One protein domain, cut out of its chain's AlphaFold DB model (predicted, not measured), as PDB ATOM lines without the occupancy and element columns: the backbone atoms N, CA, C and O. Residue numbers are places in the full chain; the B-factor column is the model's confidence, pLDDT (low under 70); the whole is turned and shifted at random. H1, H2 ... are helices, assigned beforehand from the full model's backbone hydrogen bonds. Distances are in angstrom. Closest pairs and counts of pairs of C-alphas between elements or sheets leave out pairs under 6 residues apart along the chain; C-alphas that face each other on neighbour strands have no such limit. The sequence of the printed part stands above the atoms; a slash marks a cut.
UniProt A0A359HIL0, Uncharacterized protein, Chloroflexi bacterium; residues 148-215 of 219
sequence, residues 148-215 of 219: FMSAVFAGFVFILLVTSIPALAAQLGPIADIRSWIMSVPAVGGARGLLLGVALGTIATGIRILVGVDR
ATOM      1  N   PHE A 148     199.269 211.209 253.196       86.00
ATOM      2  CA  PHE A 148     198.139 211.954 253.759       86.00
ATOM      3  C   PHE A 148     197.155 211.042 254.514       86.00
ATOM      4  O   PHE A 148     196.712 211.379 255.607       86.00
ATOM      5  N   MET A 149     196.887 209.843 253.987       81.50
ATOM      6  CA  MET A 149     195.982 208.873 254.614       81.50
ATOM      7  C   MET A 149     196.511 208.316 255.943       81.50
ATOM      8  O   MET A 149     195.744 208.200 256.894       81.50
ATOM      9  N   SER A 150     197.807 208.013 256.049       83.00
ATOM     10  CA  SER A 150     198.450 207.581 257.294       83.00
ATOM     11  C   SER A 150     198.416 208.690 258.345       83.00
ATOM     12  O   SER A 150     198.201 208.400 259.519       83.00
ATOM     13  N   ALA A 151     198.581 209.954 257.934       84.88
ATOM     14  CA  ALA A 151     198.476 211.104 258.832       84.88
ATOM     15  C   ALA A 151     197.042 211.292 259.354       84.88
ATOM     16  O   ALA A 151     196.843 211.441 260.559       84.88
ATOM     17  N   VAL A 152     196.040 211.205 258.469       85.81
ATOM     18  CA  VAL A 152     194.619 211.244 258.852       85.81
ATOM     19  C   VAL A 152     194.297 210.100 259.813       85.81
ATOM     20  O   VAL A 152     193.753 210.338 260.889       85.81
ATOM     21  N   PHE A 153     194.688 208.869 259.479       83.88
ATOM     22  CA  PHE A 153     194.477 207.700 260.332       83.88
ATOM     23  C   PHE A 153     195.108 207.870 261.722       83.88
ATOM     24  O   PHE A 153     194.436 207.651 262.728       83.88
ATOM     25  N   ALA A 154     196.365 208.313 261.791       85.00
ATOM     26  CA  ALA A 154     197.049 208.562 263.057       85.00
ATOM     27  C   ALA A 154     196.339 209.628 263.901       85.00
ATOM     28  O   ALA A 154     196.183 209.440 265.106       85.00
ATOM     29  N   GLY A 155     195.855 210.705 263.273       85.88
ATOM     30  CA  GLY A 155     195.062 211.737 263.941       85.88
ATOM     31  C   GLY A 155     193.770 211.182 264.544       85.88
ATOM     32  O   GLY A 155     193.495 211.411 265.720       85.88
ATOM     33  N   PHE A 156     193.013 210.386 263.782       84.00
ATOM     34  CA  PHE A 156     191.796 209.733 264.280       84.00
ATOM     35  C   PHE A 156     192.080 208.783 265.445       84.00
ATOM     36  O   PHE A 156     191.391 208.836 266.462       84.00
ATOM     37  N   VAL A 157     193.107 207.937 265.328       83.50
ATOM     38  CA  VAL A 157     193.500 207.012 266.401       83.50
ATOM     39  C   VAL A 157     193.920 207.781 267.649       83.50
ATOM     40  O   VAL A 157     193.477 207.441 268.742       83.50
ATOM     41  N   PHE A 158     194.716 208.840 267.504       83.50
ATOM     42  CA  PHE A 158     195.141 209.674 268.624       83.50
ATOM     43  C   PHE A 158     193.948 210.312 269.344       83.50
ATOM     44  O   PHE A 158     193.831 210.173 270.559       83.50
ATOM     45  N   ILE A 159     193.022 210.932 268.603       82.56
ATOM     46  CA  ILE A 159     191.798 211.516 269.172       82.56
ATOM     47  C   ILE A 159     191.001 210.447 269.928       82.56
ATOM     48  O   ILE A 159     190.600 210.666 271.071       82.56
ATOM     49  N   LEU A 160     190.805 209.269 269.335       83.00
ATOM     50  CA  LEU A 160     190.056 208.183 269.968       83.00
ATOM     51  C   LEU A 160     190.730 207.662 271.243       83.00
ATOM     52  O   LEU A 160     190.038 207.435 272.236       83.00
ATOM     53  N   LEU A 161     192.057 207.513 271.242       83.00
ATOM     54  CA  LEU A 161     192.815 207.070 272.412       83.00
ATOM     55  C   LEU A 161     192.769 208.106 273.537       83.00
ATOM     56  O   LEU A 161     192.455 207.752 274.671       83.00
ATOM     57  N   VAL A 162     192.997 209.384 273.233       80.69
ATOM     58  CA  VAL A 162     192.929 210.475 274.221       80.69
ATOM     59  C   VAL A 162     191.535 210.557 274.848       80.69
ATOM     60  O   VAL A 162     191.402 210.671 276.065       80.69
ATOM     61  N   THR A 163     190.485 210.411 274.037       75.38
ATOM     62  CA  THR A 163     189.096 210.487 274.519       75.38
ATOM     63  C   THR A 163     188.617 209.199 275.206       75.38
ATOM     64  O   THR A 163     187.529 209.168 275.779       75.38
ATOM     65  N   SER A 164     189.402 208.116 275.170       76.00
ATOM     66  CA  SER A 164     189.089 206.876 275.898       76.00
ATOM     67  C   SER A 164     189.390 206.965 277.399       76.00
ATOM     68  O   SER A 164     188.894 206.141 278.163       76.00
ATOM     69  N   ILE A 165     190.149 207.981 277.830       81.75
ATOM     70  CA  ILE A 165     190.512 208.223 279.229       81.75
ATOM     71  C   ILE A 165     189.367 208.997 279.913       81.75
ATOM     72  O   ILE A 165     189.189 210.184 279.623       81.75
ATOM     73  N   PRO A 166     188.602 208.390 280.848       71.12
ATOM     74  CA  PRO A 166     187.395 209.012 281.406       71.12
ATOM     75  C   PRO A 166     187.658 210.340 282.130       71.12
ATOM     76  O   PRO A 166     186.879 211.280 282.003       71.12
ATOM     77  N   ALA A 167     188.787 210.437 282.841       72.62
ATOM     78  CA  ALA A 167     189.181 211.640 283.576       72.62
ATOM     79  C   ALA A 167     189.444 212.845 282.654       72.62
ATOM     80  O   ALA A 167     189.123 213.976 283.007       72.62
ATOM     81  N   LEU A 168     189.994 212.594 281.463       66.19
ATOM     82  CA  LEU A 168     190.323 213.628 280.485       66.19
ATOM     83  C   LEU A 168     189.106 213.996 279.624       66.19
ATOM     84  O   LEU A 168     188.906 215.161 279.286       66.19
ATOM     85  N   ALA A 169     188.248 213.015 279.331       65.38
ATOM     86  CA  ALA A 169     187.000 213.224 278.604       65.38
ATOM     87  C   ALA A 169     186.011 214.128 279.367       65.38
ATOM     88  O   ALA A 169     185.318 214.925 278.744       65.38
ATOM     89  N   ALA A 170     185.973 214.050 280.703       66.75
ATOM     90  CA  ALA A 170     185.087 214.874 281.532       66.75
ATOM     91  C   ALA A 170     185.463 216.370 281.552       66.75
ATOM     92  O   ALA A 170     184.612 217.215 281.816       66.75
ATOM     93  N   GLN A 171     186.727 216.707 281.277       69.00
ATOM     94  CA  GLN A 171     187.250 218.079 281.344       69.00
ATOM     95  C   GLN A 171     187.246 218.785 279.978       69.00
ATOM     96  O   GLN A 171     187.371 220.006 279.908       69.00
ATOM     97  N   LEU A 172     187.080 218.033 278.886       66.81
ATOM     98  CA  LEU A 172     187.184 218.521 277.512       66.81
ATOM     99  C   LEU A 172     185.856 218.325 276.762       66.81
ATOM    100  O   LEU A 172     185.744 217.472 275.882       66.81
ATOM    101  N   GLY A 173     184.853 219.146 277.097       68.25
ATOM    102  CA  GLY A 173     183.503 219.104 276.506       68.25
ATOM    103  C   GLY A 173     183.469 219.018 274.966       68.25
ATOM    104  O   GLY A 173     182.875 218.078 274.443       68.25
ATOM    105  N   PRO A 174     184.181 219.887 274.219       72.81
ATOM    106  CA  PRO A 174     184.175 219.847 272.749       72.81
ATOM    107  C   PRO A 174     184.766 218.563 272.140       72.81
ATOM    108  O   PRO A 174     184.436 218.187 271.017       72.81
ATOM    109  N   ILE A 175     185.656 217.873 272.861       69.31
ATOM    110  CA  ILE A 175     186.296 216.635 272.387       69.31
ATOM    111  C   ILE A 175     185.363 215.429 272.587       69.31
ATOM    112  O   ILE A 175     185.369 214.500 271.773       69.31
ATOM    113  N   ALA A 176     184.500 215.465 273.609       72.44
ATOM    114  CA  ALA A 176     183.459 214.459 273.806       72.44
ATOM    115  C   ALA A 176     182.446 214.447 272.644       72.44
ATOM    116  O   ALA A 176     182.085 213.367 272.166       72.44
ATOM    117  N   ASP A 177     182.072 215.623 272.126       79.62
ATOM    118  CA  ASP A 177     181.170 215.757 270.974       79.62
ATOM    119  C   ASP A 177     181.781 215.156 269.704       79.62
ATOM    120  O   ASP A 177     181.135 214.362 269.016       79.62
ATOM    121  N   ILE A 178     183.063 215.433 269.441       79.88
ATOM    122  CA  ILE A 178     183.799 214.848 268.308       79.88
ATOM    123  C   ILE A 178     183.839 213.321 268.420       79.88
ATOM    124  O   ILE A 178     183.551 212.627 267.444       79.88
ATOM    125  N   ARG A 179     184.133 212.767 269.605       78.31
ATOM    126  CA  ARG A 179     184.080 211.310 269.820       78.31
ATOM    127  C   ARG A 179     182.686 210.757 269.553       78.31
ATOM    128  O   ARG A 179     182.577 209.714 268.912       78.31
ATOM    129  N   SER A 180     181.638 211.417 270.040       79.94
ATOM    130  CA  SER A 180     180.260 210.959 269.839       79.94
ATOM    131  C   SER A 180     179.884 210.925 268.353       79.94
ATOM    132  O   SER A 180     179.298 209.944 267.889       79.94
ATOM    133  N   TRP A 181     180.318 211.920 267.574       84.88
ATOM    134  CA  TRP A 181     180.141 211.950 266.125       84.88
ATOM    135  C   TRP A 181     180.929 210.834 265.429       84.88
ATOM    136  O   TRP A 181     180.360 210.105 264.619       84.88
ATOM    137  N   ILE A 182     182.201 210.621 265.799       83.88
ATOM    138  CA  ILE A 182     183.027 209.530 265.250       83.88
ATOM    139  C   ILE A 182     182.383 208.165 265.528       83.88
ATOM    140  O   ILE A 182     182.294 207.320 264.635       83.88
ATOM    141  N   MET A 183     181.913 207.948 266.757       82.50
ATOM    142  CA  MET A 183     181.303 206.683 267.160       82.50
ATOM    143  C   MET A 183     179.936 206.452 266.517       82.50
ATOM    144  O   MET A 183     179.589 205.306 266.262       82.50
ATOM    145  N   SER A 184     179.167 207.502 266.230       82.94
ATOM    146  CA  SER A 184     177.815 207.374 265.668       82.94
ATOM    147  C   SER A 184     177.778 207.320 264.140       82.94
ATOM    148  O   SER A 184     176.894 206.666 263.589       82.94
ATOM    149  N   VAL A 185     178.727 207.964 263.446       85.94
ATOM    150  CA  VAL A 185     178.707 208.088 261.980       85.94
ATOM    151  C   VAL A 185     179.757 207.186 261.308       85.94
ATOM    152  O   VAL A 185     179.375 206.125 260.802       85.94
ATOM    153  N   PRO A 186     181.068 207.516 261.281       82.94
ATOM    154  CA  PRO A 186     182.050 206.726 260.544       82.94
ATOM    155  C   PRO A 186     182.321 205.353 261.171       82.94
ATOM    156  O   PRO A 186     182.494 204.392 260.424       82.94
ATOM    157  N   ALA A 187     182.317 205.214 262.503       84.19
ATOM    158  CA  ALA A 187     182.546 203.916 263.146       84.19
ATOM    159  C   ALA A 187     181.407 202.927 262.851       84.19
ATOM    160  O   ALA A 187     181.654 201.792 262.443       84.19
ATOM    161  N   VAL A 188     180.154 203.377 262.972       82.50
ATOM    162  CA  VAL A 188     178.973 202.574 262.614       82.50
ATOM    163  C   VAL A 188     178.951 202.275 261.114       82.50
ATOM    164  O   VAL A 188     178.644 201.149 260.723       82.50
ATOM    165  N   GLY A 189     179.316 203.241 260.264       82.56
ATOM    166  CA  GLY A 189     179.451 203.036 258.820       82.56
ATOM    167  C   GLY A 189     180.489 201.965 258.469       82.56
ATOM    168  O   GLY A 189     180.194 201.053 257.697       82.56
ATOM    169  N   GLY A 190     181.672 202.023 259.087       84.12
ATOM    170  CA  GLY A 190     182.736 201.032 258.919       84.12
ATOM    171  C   GLY A 190     182.337 199.643 259.418       84.12
ATOM    172  O   GLY A 190     182.520 198.661 258.699       84.12
ATOM    173  N   ALA A 191     181.718 199.554 260.599       81.62
ATOM    174  CA  ALA A 191     181.213 198.296 261.148       81.62
ATOM    175  C   ALA A 191     180.169 197.650 260.223       81.62
ATOM    176  O   ALA A 191     180.256 196.461 259.918       81.62
ATOM    177  N   ARG A 192     179.221 198.437 259.699       80.75
ATOM    178  CA  ARG A 192     178.235 197.964 258.712       80.75
ATOM    179  C   ARG A 192     178.898 197.527 257.405       80.75
ATOM    180  O   ARG A 192     178.536 196.485 256.873       80.75
ATOM    181  N   GLY A 193     179.882 198.279 256.909       86.25
ATOM    182  CA  GLY A 193     180.652 197.913 255.717       86.25
ATOM    183  C   GLY A 193     181.388 196.579 255.876       86.25
ATOM    184  O   GLY A 193     181.339 195.741 254.978       86.25
ATOM    185  N   LEU A 194     181.995 196.342 257.043       88.56
ATOM    186  CA  LEU A 194     182.627 195.066 257.382       88.56
ATOM    187  C   LEU A 194     181.601 193.930 257.402       88.56
ATOM    188  O   LEU A 194     181.834 192.900 256.775       88.56
ATOM    189  N   LEU A 195     180.453 194.124 258.059       84.75
ATOM    190  CA  LEU A 195     179.379 193.126 258.098       84.75
ATOM    191  C   LEU A 195     178.876 192.769 256.694       84.75
ATOM    192  O   LEU A 195     178.714 191.589 256.385       84.75
ATOM    193  N   LEU A 196     178.687 193.764 255.822       83.25
ATOM    194  CA  LEU A 196     178.315 193.541 254.423       83.25
ATOM    195  C   LEU A 196     179.402 192.777 253.659       83.25
ATOM    196  O   LEU A 196     179.087 191.856 252.910       83.25
ATOM    197  N   GLY A 197     180.676 193.118 253.870       87.31
ATOM    198  CA  GLY A 197     181.806 192.414 253.266       87.31
ATOM    199  C   GLY A 197     181.882 190.946 253.691       87.31
ATOM    200  O   GLY A 197     182.030 190.068 252.843       87.31
ATOM    201  N   VAL A 198     181.710 190.666 254.986       87.12
ATOM    202  CA  VAL A 198     181.657 189.296 255.521       87.12
ATOM    203  C   VAL A 198     180.464 188.543 254.937       87.12
ATOM    204  O   VAL A 198     180.638 187.435 254.433       87.12
ATOM    205  N   ALA A 199     179.275 189.148 254.920       83.88
ATOM    206  CA  ALA A 199     178.084 188.537 254.337       83.88
ATOM    207  C   ALA A 199     178.302 188.175 252.857       83.88
ATOM    208  O   ALA A 199     178.094 187.028 252.463       83.88
ATOM    209  N   LEU A 200     178.814 189.106 252.047       87.44
ATOM    210  CA  LEU A 200     179.131 188.854 250.639       87.44
ATOM    211  C   LEU A 200     180.185 187.755 250.468       87.44
ATOM    212  O   LEU A 200     180.023 186.893 249.605       87.44
ATOM    213  N   GLY A 201     181.223 187.741 251.310       88.00
ATOM    214  CA  GLY A 201     182.235 186.685 251.327       88.00
ATOM    215  C   GLY A 201     181.624 185.308 251.587       88.00
ATOM    216  O   GLY A 201     181.858 184.377 250.818       88.00
ATOM    217  N   THR A 202     180.772 185.188 252.609       85.62
ATOM    218  CA  THR A 202     180.097 183.919 252.935       85.62
ATOM    219  C   THR A 202     179.162 183.446 251.820       85.62
ATOM    220  O   THR A 202     179.162 182.260 251.487       85.62
ATOM    221  N   ILE A 203     178.422 184.359 251.178       84.69
ATOM    222  CA  ILE A 203     177.555 184.041 250.033       84.69
ATOM    223  C   ILE A 203     178.393 183.559 248.847       84.69
ATOM    224  O   ILE A 203     178.057 182.547 248.230       84.69
ATOM    225  N   ALA A 204     179.496 184.245 248.535       83.94
ATOM    226  CA  ALA A 204     180.387 183.859 247.447       83.94
ATOM    227  C   ALA A 204     180.966 182.452 247.665       83.94
ATOM    228  O   ALA A 204     180.955 181.637 246.740       83.94
ATOM    229  N   THR A 205     181.395 182.135 248.890       85.62
ATOM    230  CA  THR A 205     181.841 180.785 249.264       85.62
ATOM    231  C   THR A 205     180.713 179.762 249.122       85.62
ATOM    232  O   THR A 205     180.912 178.716 248.504       85.62
ATOM    233  N   GLY A 206     179.508 180.068 249.611       78.31
ATOM    234  CA  GLY A 206     178.346 179.185 249.486       78.31
ATOM    235  C   GLY A 206     177.997 178.865 248.029       78.31
ATOM    236  O   GLY A 206     177.816 177.700 247.675       78.31
ATOM    237  N   ILE A 207     177.979 179.875 247.152       78.69
ATOM    238  CA  ILE A 207     177.744 179.692 245.711       78.69
ATOM    239  C   ILE A 207     178.835 178.819 245.089       78.69
ATOM    240  O   ILE A 207     178.528 177.927 244.300       78.69
ATOM    241  N   ARG A 208     180.103 179.049 245.439       79.69
ATOM    242  CA  ARG A 208     181.227 178.296 244.873       79.69
ATOM    243  C   ARG A 208     181.146 176.803 245.210       79.69
ATOM    244  O   ARG A 208     181.405 175.972 244.337       79.69
ATOM    245  N   ILE A 209     180.699 176.474 246.423       77.00
ATOM    246  CA  ILE A 209     180.412 175.097 246.846       77.00
ATOM    247  C   ILE A 209     179.212 174.528 246.073       77.00
ATOM    248  O   ILE A 209     179.300 173.432 245.525       77.00
ATOM    249  N   LEU A 210     178.103 175.271 245.962       70.38
ATOM    250  CA  LEU A 210     176.883 174.811 245.275       70.38
ATOM    251  C   LEU A 210     177.078 174.563 243.772       70.38
ATOM    252  O   LEU A 210     176.467 173.659 243.206       70.38
ATOM    253  N   VAL A 211     177.921 175.360 243.115       77.25
ATOM    254  CA  VAL A 211     178.270 175.188 241.695       77.25
ATOM    255  C   VAL A 211     179.309 174.067 241.507       77.25
ATOM    256  O   VAL A 211     179.595 173.673 240.378       77.25
ATOM    257  N   GLY A 212     179.844 173.505 242.596       65.50
ATOM    258  CA  GLY A 212     180.835 172.429 242.563       65.50
ATOM    259  C   GLY A 212     182.211 172.880 242.070       65.50
ATOM    260  O   GLY A 212     183.011 172.038 241.659       65.50
ATOM    261  N   VAL A 213     182.466 174.195 242.087       80.12
ATOM    262  CA  VAL A 213     183.782 174.782 241.803       80.12
ATOM    263  C   VAL A 213     184.727 174.465 242.957       80.12
ATOM    264  O   VAL A 213     185.840 174.007 242.719       80.12
ATOM    265  N   ASP A 214     184.245 174.613 244.192       72.69
ATOM    266  CA  ASP A 214     184.917 174.078 245.371       72.69
ATOM    267  C   ASP A 214     184.320 172.704 245.681       72.69
ATOM    268  O   ASP A 214     183.125 172.581 245.959       72.69
ATOM    269  N   ARG A 215     185.148 171.654 245.616       69.19
ATOM    270  CA  ARG A 215     184.779 170.283 246.002       69.19
ATOM    271  C   ARG A 215     185.338 169.983 247.396       69.19
ATOM    272  O   ARG A 215     186.444 169.461 247.488       69.19
TER     273      ARG A 215
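This is residues 148 to 215 of the 219 residues of an uncharacterized protein of Chloroflexi bacterium (UniProt A0A359HIL0). A long helical rod, H4 with H3 nearly in line before it, has a shorter helix, H1, sticking out at a slant near the H3 end, like a lopsided V with one arm much longer. H1 packs on H3 with the end of H1 that holds residues 159 to 163, the four-residue H2 sits in the turn between them, and most of H4 reaches away alone. The printed part has 68 residues with four named helices, in the order H1, H2, H3, H4, and no named strand; the class is all helix. The whole is extended, with a radius of gyration of the C-alphas of 19.1 A and spans of 60 by 24 by 17 A.

H4, the longest helix, holds residues 186 to 210 and measures 35.8 A from C-alpha 186 at (182.050, 206.726, 260.544) to C-alpha 210 at (176.883, 174.811, 245.275). Before it, H3 holds residues 173 to 184 and measures 17.0 A. H2 is residues 166 to 169. H1 is residues 148 to 163, 22.7 A long, and begins at C-alpha 148 at (198.139, 211.954, 253.759).

H4 touches no helix. H4 and H3 are near each other and meet only through their link, the single residue Val 185. H3 touches H1 with residues 175 to 179 alone, and H1 touches H3 with residues 159 to 163 alone. The closest C-alphas of these two helices are those of Leu 160 and Arg 179, 6.7 A apart. H1 and H3 stand at a steep tilt of 64 degrees and run opposite ways. H1 and H2 only just touch, with 3 pairs of C-alphas within 8 A, and they touch only at the corner by their link; the closest C-alphas are those of Thr 163 and Ala 169, 5.3 A apart. H2 and H3 are close but not clearly touching, with the C-alphas of Ala 169 and Ala 176 closest at 6.1 A. H4 is apart from H1 and from H2. In H1, H3 and H4 every pair of O of residue i and N of residue i+4 is within hydrogen-bond range, while H2 is too short for such a pair.

The outline is a rod; the two C-alphas farthest apart in the domain, those of Gln 171 and Gly 212, are 60.2 A apart. Residues 148 to 155 of H1 stand free, as do residues 184 to 204, of which 186 to 204 belong to H4, and residues 207 to 212, of which 207 to 210 belong to H4. The three links between helices are tight, and the printed part has no cut. The mean pLDDT of the printed part is 79.9, and it is under 70 at residues 168 to 173, 175, 212 and 215.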